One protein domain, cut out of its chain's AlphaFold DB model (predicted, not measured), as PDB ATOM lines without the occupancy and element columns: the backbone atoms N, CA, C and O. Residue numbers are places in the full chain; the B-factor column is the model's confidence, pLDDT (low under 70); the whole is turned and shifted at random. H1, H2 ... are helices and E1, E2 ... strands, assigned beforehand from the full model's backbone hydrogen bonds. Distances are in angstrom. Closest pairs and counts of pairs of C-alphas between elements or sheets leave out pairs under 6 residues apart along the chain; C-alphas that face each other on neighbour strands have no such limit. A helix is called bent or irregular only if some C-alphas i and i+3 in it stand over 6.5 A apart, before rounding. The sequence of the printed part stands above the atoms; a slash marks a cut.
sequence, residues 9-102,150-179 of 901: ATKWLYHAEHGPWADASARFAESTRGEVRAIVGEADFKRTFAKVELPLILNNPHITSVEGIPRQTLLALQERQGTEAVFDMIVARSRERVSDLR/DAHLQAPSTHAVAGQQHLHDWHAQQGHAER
ATOM      1  N   ALA A   9     -17.215-155.150  23.642       42.25
ATOM      2  CA  ALA A   9     -16.184-154.239  24.140       42.25
ATOM      3  C   ALA A   9     -16.478-152.769  23.790       42.25
ATOM      4  O   ALA A   9     -16.366-151.903  24.652       42.25
ATOM      5  N   THR A  10     -16.915-152.488  22.558       50.19
ATOM      6  CA  THR A  10     -17.308-151.141  22.111       50.19
ATOM      7  C   THR A  10     -18.566-150.664  22.847       50.19
ATOM      8  O   THR A  10     -18.639-149.514  23.275       50.19
ATOM      9  N   LYS A  11     -19.538-151.564  23.056       56.97
ATOM     10  CA  LYS A  11     -20.772-151.287  23.812       56.97
ATOM     11  C   LYS A  11     -20.515-151.019  25.295       56.97
ATOM     12  O   LYS A  11     -21.157-150.136  25.849       56.97
ATOM     13  N   TRP A  12     -19.583-151.742  25.918       56.81
ATOM     14  CA  TRP A  12     -19.150-151.501  27.296       56.81
ATOM     15  C   TRP A  12     -18.363-150.192  27.419       56.81
ATOM     16  O   TRP A  12     -18.702-149.362  28.256       56.81
ATOM     17  N   LEU A  13     -17.384-149.956  26.533       49.41
ATOM     18  CA  LEU A  13     -16.565-148.738  26.536       49.41
ATOM     19  C   LEU A  13     -17.425-147.465  26.495       49.41
ATOM     20  O   LEU A  13     -17.172-146.524  27.243       49.41
ATOM     21  N   TYR A  14     -18.457-147.459  25.647       57.47
ATOM     22  CA  TYR A  14     -19.381-146.338  25.479       57.47
ATOM     23  C   TYR A  14     -20.719-146.510  26.223       57.47
ATOM     24  O   TYR A  14     -21.688-145.833  25.862       57.47
ATOM     25  N   HIS A  15     -20.808-147.394  27.227       75.88
ATOM     26  CA  HIS A  15     -22.029-147.554  28.024       75.88
ATOM     27  C   HIS A  15     -22.288-146.287  28.846       75.88
ATOM     28  O   HIS A  15     -21.415-145.851  29.594       75.88
ATOM     29  N   ALA A  16     -23.484-145.706  28.716       73.62
ATOM     30  CA  ALA A  16     -23.764-144.346  29.184       73.62
ATOM     31  C   ALA A  16     -23.549-144.139  30.694       73.62
ATOM     32  O   ALA A  16     -23.120-143.060  31.090       73.62
ATOM     33  N   GLU A  17     -23.814-145.175  31.495       73.38
ATOM     34  CA  GLU A  17     -23.823-145.133  32.969       73.38
ATOM     35  C   GLU A  17     -22.754-146.023  33.627       73.38
ATOM     36  O   GLU A  17     -22.497-145.901  34.821       73.38
ATOM     37  N   HIS A  18     -22.156-146.960  32.879       65.56
ATOM     38  CA  HIS A  18     -21.323-148.049  33.437       65.56
ATOM     39  C   HIS A  18     -20.066-148.349  32.601       65.56
ATOM     40  O   HIS A  18     -19.385-149.349  32.828       65.56
ATOM     41  N   GLY A  19     -19.788-147.527  31.586       55.81
ATOM     42  CA  GLY A  19     -18.550-147.609  30.821       55.81
ATOM     43  C   GLY A  19     -17.426-146.836  31.518       55.81
ATOM     44  O   GLY A  19     -17.717-145.934  32.306       55.81
ATOM     45  N   PRO A  20     -16.148-147.094  31.190       52.81
ATOM     46  CA  PRO A  20     -15.017-146.332  31.726       52.81
ATOM     47  C   PRO A  20     -15.145-144.814  31.516       52.81
ATOM     48  O   PRO A  20     -14.742-144.032  32.372       52.81
ATOM     49  N   TRP A  21     -15.759-144.390  30.404       58.16
ATOM     50  CA  TRP A  21     -16.077-142.982  30.149       58.16
ATOM     51  C   TRP A  21     -17.142-142.422  31.096       58.16
ATOM     52  O   TRP A  21     -17.023-141.280  31.519       58.16
ATOM     53  N   ALA A  22     -18.148-143.219  31.463       58.09
ATOM     54  CA  ALA A  22     -19.188-142.803  32.398       58.09
ATOM     55  C   ALA A  22     -18.628-142.580  33.806       58.09
ATOM     56  O   ALA A  22     -18.890-141.551  34.420       58.09
ATOM     57  N   ASP A  23     -17.794-143.503  34.277       54.91
ATOM     58  CA  ASP A  23     -17.112-143.393  35.566       54.91
ATOM     59  C   ASP A  23     -16.086-142.236  35.597       54.91
ATOM     60  O   ASP A  23     -15.996-141.504  36.583       54.91
ATOM     61  N   ALA A  24     -15.345-141.993  34.510       57.56
ATOM     62  CA  ALA A  24     -14.481-140.812  34.407       57.56
ATOM     63  C   ALA A  24     -15.287-139.494  34.440       57.56
ATOM     64  O   ALA A  24     -14.931-138.570  35.175       57.56
ATOM     65  N   SER A  25     -16.396-139.427  33.695       67.50
ATOM     66  CA  SER A  25     -17.318-138.284  33.673       67.50
ATOM     67  C   SER A  25     -18.004-138.034  35.022       67.50
ATOM     68  O   SER A  25     -18.175-136.879  35.410       67.50
ATOM     69  N   ALA A  26     -18.357-139.086  35.771       61.72
ATOM     70  CA  ALA A  26     -18.929-138.964  37.114       61.72
ATOM     71  C   ALA A  26     -17.972-138.230  38.059       61.72
ATOM     72  O   ALA A  26     -18.306-137.193  38.633       61.72
ATOM     73  N   ARG A  27     -16.736-138.732  38.139       63.00
ATOM     74  CA  ARG A  27     -15.668-138.183  38.984       63.00
ATOM     75  C   ARG A  27     -15.303-136.752  38.594       63.00
ATOM     76  O   ARG A  27     -14.996-135.936  39.461       63.00
ATOM     77  N   PHE A  28     -15.375-136.433  37.300       68.44
ATOM     78  CA  PHE A  28     -15.254-135.065  36.807       68.44
ATOM     79  C   PHE A  28     -16.380-134.175  37.358       68.44
ATOM     80  O   PHE A  28     -16.086-133.228  38.086       68.44
ATOM     81  N   ALA A  29     -17.648-134.518  37.103       71.25
ATOM     82  CA  ALA A  29     -18.828-133.751  37.517       71.25
ATOM     83  C   ALA A  29     -18.930-133.520  39.042       71.25
ATOM     84  O   ALA A  29     -19.293-132.426  39.482       71.25
ATOM     85  N   GLU A  30     -18.560-134.517  39.851       66.44
ATOM     86  CA  GLU A  30     -18.466-134.406  41.316       66.44
ATOM     87  C   GLU A  30     -17.390-133.410  41.778       66.44
ATOM     88  O   GLU A  30     -17.530-132.778  42.825       66.44
ATOM     89  N   SER A  31     -16.307-133.261  41.007       66.44
ATOM     90  CA  SER A  31     -15.190-132.364  41.328       66.44
ATOM     91  C   SER A  31     -15.377-130.924  40.828       66.44
ATOM     92  O   SER A  31     -14.688-130.020  41.308       66.44
ATOM     93  N   THR A  32     -16.300-130.698  39.886       72.69
ATOM     94  CA  THR A  32     -16.546-129.396  39.244       72.69
ATOM     95  C   THR A  32     -17.061-128.349  40.240       72.69
ATOM     96  O   THR A  32     -17.726-128.666  41.228       72.69
ATOM     97  N   ARG A  33     -16.731-127.071  40.005       79.12
ATOM     98  CA  ARG A  33     -17.068-125.927  40.871       79.12
ATOM     99  C   ARG A  33     -17.362-124.683  40.032       79.12
ATOM    100  O   ARG A  33     -16.761-124.512  38.976       79.12
ATOM    101  N   GLY A  34     -18.214-123.794  40.539       78.00
ATOM    102  CA  GLY A  34     -18.547-122.519  39.900       78.00
ATOM    103  C   GLY A  34     -19.540-122.660  38.743       78.00
ATOM    104  O   GLY A  34     -20.524-123.393  38.843       78.00
ATOM    105  N   GLU A  35     -19.288-121.921  37.665       82.69
ATOM    106  CA  GLU A  35     -20.070-121.949  36.428       82.69
ATOM    107  C   GLU A  35     -19.688-123.165  35.574       82.69
ATOM    108  O   GLU A  35     -18.521-123.337  35.217       82.69
ATOM    109  N   VAL A  36     -20.675-123.968  35.179       86.44
ATOM    110  CA  VAL A  36     -20.494-125.030  34.184       86.44
ATOM    111  C   VAL A  36     -20.840-124.488  32.802       86.44
ATOM    112  O   VAL A  36     -22.014-124.305  32.484       86.44
ATOM    113  N   ARG A  37     -19.817-124.296  31.963       83.38
ATOM    114  CA  ARG A  37     -19.998-124.146  30.514       83.38
ATOM    115  C   ARG A  37     -19.909-125.512  29.830       83.38
ATOM    116  O   ARG A  37     -18.943-126.242  30.046       83.38
ATOM    117  N   ALA A  38     -20.886-125.849  28.999       85.31
ATOM    118  CA  ALA A  38     -21.049-127.138  28.341       85.31
ATOM    119  C   ALA A  38     -21.373-126.947  26.852       85.31
ATOM    120  O   ALA A  38     -22.288-126.212  26.495       85.31
ATOM    121  N   ILE A  39     -20.658-127.651  25.968       84.69
ATOM    122  CA  ILE A  39     -20.934-127.676  24.521       84.69
ATOM    123  C   ILE A  39     -21.769-128.930  24.231       84.69
ATOM    124  O   ILE A  39     -21.243-129.994  23.911       84.69
ATOM    125  N   VAL A  40     -23.082-128.816  24.436       84.69
ATOM    126  CA  VAL A  40     -24.046-129.932  24.477       84.69
ATOM    127  C   VAL A  40     -25.295-129.688  23.623       84.69
ATOM    128  O   VAL A  40     -26.244-130.462  23.699       84.69
ATOM    129  N   GLY A  41     -25.291-128.683  22.740       77.62
ATOM    130  CA  GLY A  41     -26.403-128.339  21.830       77.62
ATOM    131  C   GLY A  41     -26.851-129.421  20.823       77.62
ATOM    132  O   GLY A  41     -27.770-129.175  20.037       77.62
ATOM    133  N   GLU A  42     -26.214-130.598  20.838       75.81
ATOM    134  CA  GLU A  42     -26.569-131.817  20.086       75.81
ATOM    135  C   GLU A  42     -26.540-133.093  20.958       75.81
ATOM    136  O   GLU A  42     -26.500-134.208  20.437       75.81
ATOM    137  N   ALA A  43     -26.517-132.960  22.288       79.50
ATOM    138  CA  ALA A  43     -26.476-134.106  23.188       79.50
ATOM    139  C   ALA A  43     -27.765-134.949  23.114       79.50
ATOM    140  O   ALA A  43     -28.860-134.442  22.871       79.50
ATOM    141  N   ASP A  44     -27.627-136.248  23.385       82.06
ATOM    142  CA  ASP A  44     -28.730-137.211  23.489       82.06
ATOM    143  C   ASP A  44     -28.970-137.550  24.972       82.06
ATOM    144  O   ASP A  44     -28.033-137.898  25.703       82.06
ATOM    145  N   PHE A  45     -30.232-137.480  25.410       84.44
ATOM    146  CA  PHE A  45     -30.671-137.729  26.788       84.44
ATOM    147  C   PHE A  45     -30.377-139.158  27.311       84.44
ATOM    148  O   PHE A  45     -30.495-139.452  28.504       84.44
ATOM    149  N   LYS A  46     -29.974-140.078  26.429       83.06
ATOM    150  CA  LYS A  46     -29.571-141.463  26.731       83.06
ATOM    151  C   LYS A  46     -28.057-141.634  26.889       83.06
ATOM    152  O   LYS A  46     -27.594-142.758  27.073       83.06
ATOM    153  N   ARG A  47     -27.269-140.561  26.772       82.75
ATOM    154  CA  ARG A  47     -25.796-140.584  26.835       82.75
ATOM    155  C   ARG A  47     -25.279-140.018  28.162       82.75
ATOM    156  O   ARG A  47     -26.025-139.439  28.947       82.75
ATOM    157  N   THR A  48     -23.984-140.212  28.405       82.62
ATOM    158  CA  THR A  48     -23.302-139.968  29.688       82.62
ATOM    159  C   THR A  48     -23.553-138.585  30.289       82.62
ATOM    160  O   THR A  48     -23.845-138.508  31.479       82.62
ATOM    161  N   PHE A  49     -23.561-137.517  29.483       87.81
ATOM    162  CA  PHE A  49     -23.865-136.173  29.983       87.81
ATOM    163  C   PHE A  49     -25.232-136.106  30.691       87.81
ATOM    164  O   PHE A  49     -25.329-135.619  31.810       87.81
ATOM    165  N   ALA A  50     -26.284-136.667  30.092       87.38
ATOM    166  CA  ALA A  50     -27.629-136.650  30.668       87.38
ATOM    167  C   ALA A  50     -27.831-137.663  31.804       87.38
ATOM    168  O   ALA A  50     -28.591-137.405  32.737       87.38
ATOM    169  N   LYS A  51     -27.192-138.835  31.705       89.19
ATOM    170  CA  LYS A  51     -27.394-139.948  32.645       89.19
ATOM    171  C   LYS A  51     -26.505-139.906  33.882       89.19
ATOM    172  O   LYS A  51     -26.880-140.469  34.903       89.19
ATOM    173  N   VAL A  52     -25.356-139.243  33.795       84.44
ATOM    174  CA  VAL A  52     -24.334-139.237  34.846       84.44
ATOM    175  C   VAL A  52     -23.951-137.813  35.223       84.44
ATOM    176  O   VAL A  52     -24.128-137.421  36.373       84.44
ATOM    177  N   GLU A  53     -23.474-137.015  34.266       88.06
ATOM    178  CA  GLU A  53     -22.895-135.700  34.576       88.06
ATOM    179  C   GLU A  53     -23.951-134.720  35.092       88.06
ATOM    180  O   GLU A  53     -23.757-134.117  36.142       88.06
ATOM    181  N   LEU A  54     -25.094-134.593  34.412       92.31
ATOM    182  CA  LEU A  54     -26.149-133.643  34.764       92.31
ATOM    183  C   LEU A  54     -26.750-133.898  36.166       92.31
ATOM    184  O   LEU A  54     -26.804-132.945  36.944       92.31
ATOM    185  N   PRO A  55     -27.147-135.130  36.558       89.94
ATOM    186  CA  PRO A  55     -27.570-135.408  37.932       89.94
ATOM    187  C   PRO A  55     -26.514-135.030  38.980       89.94
ATOM    188  O   PRO A  55     -26.857-134.462  40.018       89.94
ATOM    189  N   LEU A  56     -25.233-135.303  38.711       85.81
ATOM    190  CA  LEU A  56     -24.138-134.981  39.628       85.81
ATOM    191  C   LEU A  56     -23.877-133.468  39.697       85.81
ATOM    192  O   LEU A  56     -23.730-132.938  40.793       85.81
ATOM    193  N   ILE A  57     -23.922-132.751  38.570       87.81
ATOM    194  CA  ILE A  57     -23.806-131.283  38.482       87.81
ATOM    195  C   ILE A  57     -24.922-130.580  39.271       87.81
ATOM    196  O   ILE A  57     -24.653-129.614  39.984       87.81
ATOM    197  N   LEU A  58     -26.167-131.059  39.177       85.50
ATOM    198  CA  LEU A  58     -27.306-130.477  39.901       85.50
ATOM    199  C   LEU A  58     -27.206-130.725  41.414       85.50
ATOM    200  O   LEU A  58     -27.424-129.807  42.211       85.50
ATOM    201  N   ASN A  59     -26.819-131.942  41.806       86.00
ATOM    202  CA  ASN A  59     -26.637-132.322  43.208       86.00
ATOM    203  C   ASN A  59     -25.383-131.698  43.849       86.00
ATOM    204  O   ASN A  59     -25.346-131.522  45.066       86.00
ATOM    205  N   ASN A  60     -24.373-131.330  43.057       80.88
ATOM    206  CA  ASN A  60     -23.132-130.730  43.536       80.88
ATOM    207  C   ASN A  60     -23.375-129.292  44.060       80.88
ATOM    208  O   ASN A  60     -23.705-128.388  43.285       80.88
ATOM    209  N   PRO A  61     -23.194-129.030  45.373       75.94
ATOM    210  CA  PRO A  61     -23.489-127.731  45.970       75.94
ATOM    211  C   PRO A  61     -22.497-126.631  45.573       75.94
ATOM    212  O   PRO A  61     -22.778-125.457  45.806       75.94
ATOM    213  N   HIS A  62     -21.352-126.989  44.985       77.75
ATOM    214  CA  HIS A  62     -20.321-126.046  44.554       77.75
ATOM    215  C   HIS A  62     -20.567-125.474  43.153       77.75
ATOM    216  O   HIS A  62     -19.823-124.589  42.730       77.75
ATOM    217  N   ILE A  63     -21.593-125.950  42.441       82.00
ATOM    218  CA  ILE A  63     -22.025-125.376  41.167       82.00
ATOM    219  C   ILE A  63     -22.943-124.176  41.427       82.00
ATOM    220  O   ILE A  63     -23.973-124.287  42.101       82.00
ATOM    221  N   THR A  64     -22.577-123.017  40.882       81.25
ATOM    222  CA  THR A  64     -23.387-121.789  40.957       81.25
ATOM    223  C   THR A  64     -24.471-121.783  39.885       81.25
ATOM    224  O   THR A  64     -25.616-121.396  40.138       81.25
ATOM    225  N   SER A  65     -24.112-122.234  38.686       83.50
ATOM    226  CA  SER A  65     -24.889-122.054  37.463       83.50
ATOM    227  C   SER A  65     -24.383-122.972  36.347       83.50
ATOM    228  O   SER A  65     -23.233-123.410  36.371       83.50
ATOM    229  N   VAL A  66     -25.254-123.272  35.382       89.62
ATOM    230  CA  VAL A  66     -24.941-124.039  34.167       89.62
ATOM    231  C   VAL A  66     -25.425-123.231  32.966       89.62
ATOM    232  O   VAL A  66     -26.581-122.812  32.945       89.62
ATOM    233  N   GLU A  67     -24.557-122.965  31.991       84.44
ATOM    234  CA  GLU A  67     -24.825-122.083  30.840       84.44
ATOM    235  C   GLU A  67     -25.284-120.645  31.205       84.44
ATOM    236  O   GLU A  67     -25.887-119.914  30.407       84.44
ATOM    237  N   GLY A  68     -24.958-120.198  32.420       77.69
ATOM    238  CA  GLY A  68     -25.422-118.950  33.035       77.69
ATOM    239  C   GLY A  68     -26.812-119.028  33.679       77.69
ATOM    240  O   GLY A  68     -27.304-118.019  34.180       77.69
ATOM    241  N   ILE A  69     -27.454-120.200  33.693       83.81
ATOM    242  CA  ILE A  69     -28.723-120.437  34.390       83.81
ATOM    243  C   ILE A  69     -28.399-120.829  35.844       83.81
ATOM    244  O   ILE A  69     -27.662-121.797  36.051       83.81
ATOM    245  N   PRO A  70     -28.914-120.131  36.875       84.06
ATOM    246  CA  PRO A  70     -28.637-120.462  38.273       84.06
ATOM    247  C   PRO A  70     -29.033-121.901  38.621       84.06
ATOM    248  O   PRO A  70     -30.136-122.339  38.289       84.06
ATOM    249  N   ARG A  71     -28.189-122.624  39.371       90.50
ATOM    250  CA  ARG A  71     -28.464-124.023  39.757       90.50
ATOM    251  C   ARG A  71     -29.816-124.188  40.452       90.50
ATOM    252  O   ARG A  71     -30.527-125.149  40.189       90.50
ATOM    253  N   GLN A  72     -30.217-123.216  41.274       79.19
ATOM    254  CA  GLN A  72     -31.514-123.238  41.955       79.19
ATOM    255  C   GLN A  72     -32.709-123.128  40.989       79.19
ATOM    256  O   GLN A  72     -33.761-123.703  41.257       79.19
ATOM    257  N   THR A  73     -32.557-122.431  39.857       81.88
ATOM    258  CA  THR A  73     -33.568-122.395  38.787       81.88
ATOM    259  C   THR A  73     -33.700-123.766  38.131       81.88
ATOM    260  O   THR A  73     -34.815-124.234  37.920       81.88
ATOM    261  N   LEU A  74     -32.572-124.429  37.862       88.31
ATOM    262  CA  LEU A  74     -32.539-125.761  37.258       88.31
ATOM    263  C   LEU A  74     -33.141-126.819  38.200       88.31
ATOM    264  O   LEU A  74     -33.965-127.612  37.760       88.31
ATOM    265  N   LEU A  75     -32.830-126.772  39.500       84.62
ATOM    266  CA  LEU A  75     -33.464-127.623  40.519       84.62
ATOM    267  C   LEU A  75     -34.983-127.383  40.605       84.62
ATOM    268  O   LEU A  75     -35.756-128.335  40.589       84.62
ATOM    269  N   ALA A  76     -35.435-126.124  40.603       80.12
ATOM    270  CA  ALA A  76     -36.864-125.804  40.618       80.12
ATOM    271  C   ALA A  76     -37.598-126.239  39.331       80.12
ATOM    272  O   ALA A  76     -38.791-126.542  39.378       80.12
ATOM    273  N   LEU A  77     -36.914-126.281  38.181       80.94
ATOM    274  CA  LEU A  77     -37.446-126.882  36.955       80.94
ATOM    275  C   LEU A  77     -37.486-128.416  37.066       80.94
ATOM    276  O   LEU A  77     -38.494-129.019  36.701       80.94
ATOM    277  N   GLN A  78     -36.455-129.032  37.654       89.12
ATOM    278  CA  GLN A  78     -36.380-130.473  37.907       89.12
ATOM    279  C   GLN A  78     -37.532-130.971  38.787       89.12
ATOM    280  O   GLN A  78     -38.168-131.969  38.459       89.12
ATOM    281  N   GLU A  79     -37.837-130.259  39.873       84.50
ATOM    282  CA  GLU A  79     -38.942-130.581  40.787       84.50
ATOM    283  C   GLU A  79     -40.317-130.507  40.103       84.50
ATOM    284  O   GLU A  79     -41.233-131.243  40.466       84.50
ATOM    285  N   ARG A  80     -40.475-129.619  39.111       84.31
ATOM    286  CA  ARG A  80     -41.752-129.373  38.422       84.31
ATOM    287  C   ARG A  80     -41.966-130.256  37.194       84.31
ATOM    288  O   ARG A  80     -43.108-130.594  36.898       84.31
ATOM    289  N   GLN A  81     -40.903-130.540  36.440       83.50
ATOM    290  CA  GLN A  81     -40.975-131.116  35.087       83.50
ATOM    291  C   GLN A  81     -39.936-132.228  34.834       83.50
ATOM    292  O   GLN A  81     -39.887-132.796  33.745       83.50
ATOM    293  N   GLY A  82     -39.136-132.592  35.840       83.31
ATOM    294  CA  GLY A  82     -38.145-133.667  35.764       83.31
ATOM    295  C   GLY A  82     -36.809-133.262  35.131       83.31
ATOM    296  O   GLY A  82     -36.629-132.167  34.604       83.31
ATOM    297  N   THR A  83     -35.839-134.178  35.189       83.62
ATOM    298  CA  THR A  83     -34.466-133.962  34.687       83.62
ATOM    299  C   THR A  83     -34.399-133.749  33.169       83.62
ATOM    300  O   THR A  83     -33.454-133.132  32.690       83.62
ATOM    301  N   GLU A  84     -35.388-134.230  32.409       87.06
ATOM    302  CA  GLU A  84     -35.444-134.059  30.949       87.06
ATOM    303  C   GLU A  84     -35.697-132.592  30.565       87.06
ATOM    304  O   GLU A  84     -34.927-132.042  29.790       87.06
ATOM    305  N   ALA A  85     -36.630-131.896  31.224       85.06
ATOM    306  CA  ALA A  85     -36.847-130.457  31.022       85.06
ATOM    307  C   ALA A  85     -35.607-129.603  31.370       85.06
ATOM    308  O   ALA A  85     -35.322-128.589  30.732       85.06
ATOM    309  N   VAL A  86     -34.831-130.028  32.376       89.06
ATOM    310  CA  VAL A  86     -33.561-129.380  32.747       89.06
ATOM    311  C   VAL A  86     -32.489-129.609  31.683       89.06
ATOM    312  O   VAL A  86     -31.786-128.672  31.307       89.06
ATOM    313  N   PHE A  87     -32.380-130.841  31.184       93.44
ATOM    314  CA  PHE A  87     -31.507-131.183  30.067       93.44
ATOM    315  C   PHE A  87     -31.870-130.367  28.822       93.44
ATOM    316  O   PHE A  87     -30.991-129.726  28.257       93.44
ATOM    317  N   ASP A  88     -33.152-130.306  28.460       88.94
ATOM    318  CA  ASP A  88     -33.668-129.533  27.330       88.94
ATOM    319  C   ASP A  88     -33.268-128.055  27.439       88.94
ATOM    320  O   ASP A  88     -32.661-127.505  26.518       88.94
ATOM    321  N   MET A  89     -33.527-127.418  28.589       88.31
ATOM    322  CA  MET A  89     -33.176-126.014  28.842       88.31
ATOM    323  C   MET A  89     -31.663-125.750  28.705       88.31
ATOM    324  O   MET A  89     -31.265-124.743  28.118       88.31
ATOM    325  N   ILE A  90     -30.814-126.661  29.199       91.69
ATOM    326  CA  ILE A  90     -29.348-126.558  29.081       91.69
ATOM    327  C   ILE A  90     -28.888-126.793  27.636       91.69
ATOM    328  O   ILE A  90     -28.041-126.052  27.142       91.69
ATOM    329  N   VAL A  91     -29.450-127.780  26.932       88.94
ATOM    330  CA  VAL A  91     -29.141-128.073  25.522       88.94
ATOM    331  C   VAL A  91     -29.511-126.885  24.637       88.94
ATOM    332  O   VAL A  91     -28.701-126.474  23.809       88.94
ATOM    333  N   ALA A  92     -30.685-126.282  24.841       83.31
ATOM    334  CA  ALA A  92     -31.095-125.072  24.136       83.31
ATOM    335  C   ALA A  92     -30.147-123.895  24.419       83.31
ATOM    336  O   ALA A  92     -29.683-123.249  23.479       83.31
ATOM    337  N   ARG A  93     -29.788-123.655  25.688       85.62
ATOM    338  CA  ARG A  93     -28.926-122.522  26.067       85.62
ATOM    339  C   ARG A  93     -27.493-122.674  25.568       85.62
ATOM    340  O   ARG A  93     -26.926-121.721  25.041       85.62
ATOM    341  N   SER A  94     -26.952-123.884  25.673       86.62
ATOM    342  CA  SER A  94     -25.675-124.274  25.076       86.62
ATOM    343  C   SER A  94     -25.671-124.004  23.579       86.62
ATOM    344  O   SER A  94     -24.739-123.410  23.043       86.62
ATOM    345  N   ARG A  95     -26.757-124.377  22.898       83.25
ATOM    346  CA  ARG A  95     -26.899-124.191  21.459       83.25
ATOM    347  C   ARG A  95     -26.955-122.719  21.040       83.25
ATOM    348  O   ARG A  95     -26.348-122.383  20.031       83.25
ATOM    349  N   GLU A  96     -27.627-121.856  21.806       76.69
ATOM    350  CA  GLU A  96     -27.574-120.395  21.618       76.69
ATOM    351  C   GLU A  96     -26.141-119.875  21.782       76.69
ATOM    352  O   GLU A  96     -25.609-119.207  20.893       76.69
ATOM    353  N   ARG A  97     -25.491-120.236  22.894       79.69
ATOM    354  CA  ARG A  97     -24.139-119.781  23.227       79.69
ATOM    355  C   ARG A  97     -23.075-120.255  22.249       79.69
ATOM    356  O   ARG A  97     -22.063-119.585  22.132       79.69
ATOM    357  N   VAL A  98     -23.251-121.359  21.507       78.38
ATOM    358  CA  VAL A  98     -22.203-121.835  20.567       78.38
ATOM    359  C   VAL A  98     -21.924-120.800  19.463       78.38
ATOM    360  O   VAL A  98     -20.851-120.834  18.857       78.38
ATOM    361  N   SER A  99     -22.816-119.821  19.280       70.12
ATOM    362  CA  SER A  99     -22.563-118.645  18.446       70.12
ATOM    363  C   SER A  99     -21.433-117.718  18.948       70.12
ATOM    364  O   SER A  99     -20.773-117.040  18.156       70.12
ATOM    365  N   ASP A 100     -21.133-117.760  20.250       76.81
ATOM    366  CA  ASP A 100     -20.078-116.996  20.924       76.81
ATOM    367  C   ASP A 100     -18.667-117.607  20.730       76.81
ATOM    368  O   ASP A 100     -17.654-116.981  21.058       76.81
ATOM    369  N   LEU A 101     -18.577-118.842  20.217       79.38
ATOM    370  CA  LEU A 101     -17.319-119.491  19.832       79.38
ATOM    371  C   LEU A 101     -17.007-119.149  18.378       79.38
ATOM    372  O   LEU A 101     -17.799-119.463  17.491       79.38
ATOM    373  N   ARG A 102     -15.838-118.564  18.102       73.69
ATOM    374  CA  ARG A 102     -15.452-118.184  16.732       73.69
ATOM    375  C   ARG A 102     -14.212-118.937  16.253       73.69
ATOM    376  O   ARG A 102     -13.368-119.327  17.048       73.69
ATOM    377  N   ASP A 150     -21.537-121.984  15.451       60.31
ATOM    378  CA  ASP A 150     -22.937-122.437  15.341       60.31
ATOM    379  C   ASP A 150     -23.334-122.852  13.913       60.31
ATOM    380  O   ASP A 150     -24.081-123.811  13.727       60.31
ATOM    381  N   ALA A 151     -22.736-122.222  12.901       56.50
ATOM    382  CA  ALA A 151     -22.883-122.546  11.483       56.50
ATOM    383  C   ALA A 151     -22.368-123.953  11.097       56.50
ATOM    384  O   ALA A 151     -22.530-124.383   9.952       56.50
ATOM    385  N   HIS A 152     -21.737-124.677  12.030       58.25
ATOM    386  CA  HIS A 152     -21.341-126.079  11.881       58.25
ATOM    387  C   HIS A 152     -22.235-127.069  12.649       58.25
ATOM    388  O   HIS A 152     -22.026-128.276  12.520       58.25
ATOM    389  N   LEU A 153     -23.231-126.591  13.401       57.25
ATOM    390  CA  LEU A 153     -24.233-127.441  14.042       57.25
ATOM    391  C   LEU A 153     -25.251-127.964  13.011       57.25
ATOM    392  O   LEU A 153     -25.640-127.277  12.067       57.25
ATOM    393  N   GLN A 154     -25.723-129.188  13.226       64.44
ATOM    394  CA  GLN A 154     -26.868-129.803  12.556       64.44
ATOM    395  C   GLN A 154     -28.166-129.069  12.932       64.44
ATOM    396  O   GLN A 154     -28.153-128.166  13.763       64.44
ATOM    397  N   ALA A 155     -29.313-129.443  12.359       65.00
ATOM    398  CA  ALA A 155     -30.599-128.860  12.759       65.00
ATOM    399  C   ALA A 155     -30.884-129.058  14.273       65.00
ATOM    400  O   ALA A 155     -30.432-130.055  14.840       65.00
ATOM    401  N   PRO A 156     -31.627-128.148  14.939       63.03
ATOM    402  CA  PRO A 156     -31.964-128.287  16.357       63.03
ATOM    403  C   PRO A 156     -32.617-129.640  16.672       63.03
ATOM    404  O   PRO A 156     -33.550-130.061  15.988       63.03
ATOM    405  N   SER A 157     -32.138-130.310  17.722       73.81
ATOM    406  CA  SER A 157     -32.757-131.538  18.227       73.81
ATOM    407  C   SER A 157     -34.120-131.245  18.866       73.81
ATOM    408  O   SER A 157     -34.412-130.110  19.241       73.81
ATOM    409  N   THR A 158     -34.949-132.275  19.054       71.56
ATOM    410  CA  THR A 158     -36.227-132.150  19.781       71.56
ATOM    411  C   THR A 158     -36.039-131.556  21.179       71.56
ATOM    412  O   THR A 158     -36.818-130.699  21.581       71.56
ATOM    413  N   HIS A 159     -34.961-131.944  21.865       82.81
ATOM    414  CA  HIS A 159     -34.550-131.413  23.165       82.81
ATOM    415  C   HIS A 159     -34.170-129.923  23.100       82.81
ATOM    416  O   HIS A 159     -34.611-129.128  23.926       82.81
ATOM    417  N   ALA A 160     -33.422-129.505  22.069       77.50
ATOM    418  CA  ALA A 160     -33.090-128.095  21.860       77.50
ATOM    419  C   ALA A 160     -34.336-127.233  21.570       77.50
ATOM    420  O   ALA A 160     -34.415-126.101  22.038       77.50
ATOM    421  N   VAL A 161     -35.315-127.762  20.826       69.50
ATOM    422  CA  VAL A 161     -36.583-127.064  20.545       69.50
ATOM    423  C   VAL A 161     -37.462-126.975  21.798       69.50
ATOM    424  O   VAL A 161     -38.012-125.914  22.077       69.50
ATOM    425  N   ALA A 162     -37.564-128.047  22.590       71.50
ATOM    426  CA  ALA A 162     -38.300-128.032  23.856       71.50
ATOM    427  C   ALA A 162     -37.697-127.026  24.857       71.50
ATOM    428  O   ALA A 162     -38.413-126.215  25.449       71.50
ATOM    429  N   GLY A 163     -36.366-126.997  24.975       70.75
ATOM    430  CA  GLY A 163     -35.653-126.116  25.898       70.75
ATOM    431  C   GLY A 163     -35.797-124.621  25.611       70.75
ATOM    432  O   GLY A 163     -35.740-123.820  26.546       70.75
ATOM    433  N   GLN A 164     -36.042-124.230  24.355       74.25
ATOM    434  CA  GLN A 164     -36.310-122.832  23.990       74.25
ATOM    435  C   GLN A 164     -37.549-122.280  24.709       74.25
ATOM    436  O   GLN A 164     -37.543-121.122  25.130       74.25
ATOM    437  N   GLN A 165     -38.580-123.106  24.926       70.75
ATOM    438  CA  GLN A 165     -39.761-122.696  25.689       70.75
ATOM    439  C   GLN A 165     -39.408-122.439  27.163       70.75
ATOM    440  O   GLN A 165     -39.777-121.404  27.714       70.75
ATOM    441  N   HIS A 166     -38.624-123.327  27.786       73.38
ATOM    442  CA  HIS A 166     -38.187-123.167  29.178       73.38
ATOM    443  C   HIS A 166     -37.309-121.921  29.385       73.38
ATOM    444  O   HIS A 166     -37.433-121.238  30.404       73.38
ATOM    445  N   LEU A 167     -36.455-121.585  28.410       74.31
ATOM    446  CA  LEU A 167     -35.675-120.344  28.415       74.31
ATOM    447  C   LEU A 167     -36.559-119.102  28.288       74.31
ATOM    448  O   LEU A 167     -36.378-118.147  29.046       74.31
ATOM    449  N   HIS A 168     -37.538-119.123  27.382       69.00
ATOM    450  CA  HIS A 168     -38.488-118.023  27.210       69.00
ATOM    451  C   HIS A 168     -39.282-117.757  28.499       69.00
ATOM    452  O   HIS A 168     -39.338-116.620  28.976       69.00
ATOM    453  N   ASP A 169     -39.819-118.814  29.114       69.88
ATOM    454  CA  ASP A 169     -40.581-118.736  30.363       69.88
ATOM    455  C   ASP A 169     -39.721-118.219  31.535       69.88
ATOM    456  O   ASP A 169     -40.211-117.469  32.386       69.88
ATOM    457  N   TRP A 170     -38.436-118.588  31.586       70.12
ATOM    458  CA  TRP A 170     -37.487-118.112  32.598       70.12
ATOM    459  C   TRP A 170     -37.121-116.633  32.412       70.12
ATOM    460  O   TRP A 170     -37.184-115.862  33.376       70.12
ATOM    461  N   HIS A 171     -36.811-116.197  31.188       61.81
ATOM    462  CA  HIS A 171     -36.544-114.785  30.885       61.81
ATOM    463  C   HIS A 171     -37.765-113.895  31.189       61.81
ATOM    464  O   HIS A 171     -37.620-112.816  31.771       61.81
ATOM    465  N   ALA A 172     -38.981-114.369  30.895       54.88
ATOM    466  CA  ALA A 172     -40.219-113.665  31.230       54.88
ATOM    467  C   ALA A 172     -40.425-113.485  32.752       54.88
ATOM    468  O   ALA A 172     -41.030-112.497  33.180       54.88
ATOM    469  N   GLN A 173     -39.906-114.399  33.581       55.44
ATOM    470  CA  GLN A 173     -39.940-114.295  35.047       55.44
ATOM    471  C   GLN A 173     -38.869-113.328  35.584       55.44
ATOM    472  O   GLN A 173     -39.185-112.486  36.428       55.44
ATOM    473  N   GLN A 174     -37.638-113.385  35.055       52.28
ATOM    474  CA  GLN A 174     -36.541-112.457  35.393       52.28
ATOM    475  C   GLN A 174     -36.973-110.992  35.214       52.28
ATOM    476  O   GLN A 174     -36.960-110.207  36.166       52.28
ATOM    477  N   GLY A 175     -37.494-110.657  34.028       39.12
ATOM    478  CA  GLY A 175     -37.924-109.298  33.698       39.12
ATOM    479  C   GLY A 175     -39.123-108.784  34.509       39.12
ATOM    480  O   GLY A 175     -39.437-107.597  34.434       39.12
ATOM    481  N   HIS A 176     -39.829-109.626  35.275       36.75
ATOM    482  CA  HIS A 176     -40.826-109.184  36.264       36.75
ATOM    483  C   HIS A 176     -40.208-108.919  37.646       36.75
ATOM    484  O   HIS A 176     -40.645-107.998  38.337       36.75
ATOM    485  N   ALA A 177     -39.180-109.674  38.044       33.44
ATOM    486  CA  ALA A 177     -38.491-109.486  39.320       33.44
ATOM    487  C   ALA A 177     -37.645-108.198  39.351       33.44
ATOM    488  O   ALA A 177     -37.640-107.486  40.357       33.44
ATOM    489  N   GLU A 178     -36.982-107.853  38.246       33.97
ATOM    490  CA  GLU A 178     -36.178-106.625  38.138       33.97
ATOM    491  C   GLU A 178     -37.036-105.357  38.253       33.97
ATOM    492  O   GLU A 178     -36.696-104.453  39.018       33.97
ATOM    493  N   ARG A 179     -38.215-105.344  37.610       37.66
ATOM    494  CA  ARG A 179     -39.211-104.260  37.725       37.66
ATOM    495  C   ARG A 179     -39.760-104.066  39.145       37.66
ATOM    496  O   ARG A 179     -40.245-102.981  39.451       37.66
TER     497      ARG A 179
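AT A GLANCE: This is residues 9 to 102 and 150 to 179 of the 901 residues of an uncharacterized protein of Pseudoxanthomonas suwonensis (UniProt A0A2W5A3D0). The bent helix H4 folds back on itself as a V, and its longer arm H4b lies near the middle of a body of crossed helices. H5 crosses H4b, and residues 171 to 179 of H5 stick out as a free arm; H2 runs side by side with H3, and H1 lies at the far end of the long axis from that arm. Strands E1 and E2 make a very small parallel sheet, order E1, E2. The printed part has 124 residues, mostly helix, with five named helices and two named strands in the order H1, H2, E1, H3, E2, H4, H5. It is compact, with a radius of gyration of the C-alphas of 14.8 A, though its outline is elongated, 56 by 35 by 29 A.

HOW THE PARTS SIT: H1, residues 9 to 13, and H2, residues 20 to 31, only just touch, only at the corner, with 3 pairs of C-alphas within 8 A, the closest those of Leu 13 and Pro 20, 5.9 A. H2 touches H3, residues 48 to 59, at a shallow tilt of 19 degrees, the same way; their closest C-alphas, of Ala 29 and Glu 53, are 5.4 A apart. E1, residues 34 to 36, and E2, residues 63 to 66, are parallel, with N 36 and O 65 within hydrogen-bond range at 2.9 A. E1, H3 and E2 form a strand-helix-strand unit, two parallel neighbour strands with a helix between, and its crossover is right-handed. H4, residues 71 to 100, was assigned as one helix by its hydrogen bonds but is bent: C-alphas 80 and 83 are 9.4 A apart. Its arms, H4a, residues 71 to 80, and H4b, residues 83 to 100, touch at a steep tilt of 40 degrees, opposite ways, closest at the C-alphas of Leu 74 and Val 86, 5.9 A. H5, residues 158 to 179, touches H4b with residues 159 to 167 alone, about perpendicular at 83 degrees; the closest C-alphas, of Met 89 and Gly 163, are 3.8 A apart. Every O i to N i+4 pair is within hydrogen-bond range in H1 and H2, against 6 of 8 in H3, 5 of 6 in H4a, 12 of 14 in H4b and 14 of 18 in H5.

IN THESE COORDINATES: H1 begins at C-alpha 9, (-16.184, -154.239, 24.140). H2 is 17.0 A long, H3 15.9 A, H4a 14.4 A, H4b 26.2 A and H5 33.3 A. H3 is only just irregular, with C-alphas 51 and 54 6.8 A apart. H5 ends at C-alpha 179, (-39.211, -104.260, 37.725).

THE WHOLE: The two C-alphas farthest apart, of Ala 9 and Arg 179, are 56.7 A apart. Residues 103 to 149 are not printed, and C-alphas 102 and 150 are 8.7 A apart across the cut. The link E1 to H3 is long, 11 residues. Mean pLDDT of the printed part is 74.1; stretches under 70 include residues 9 to 14, 18 to 28, 150 to 156 and 171 to 179.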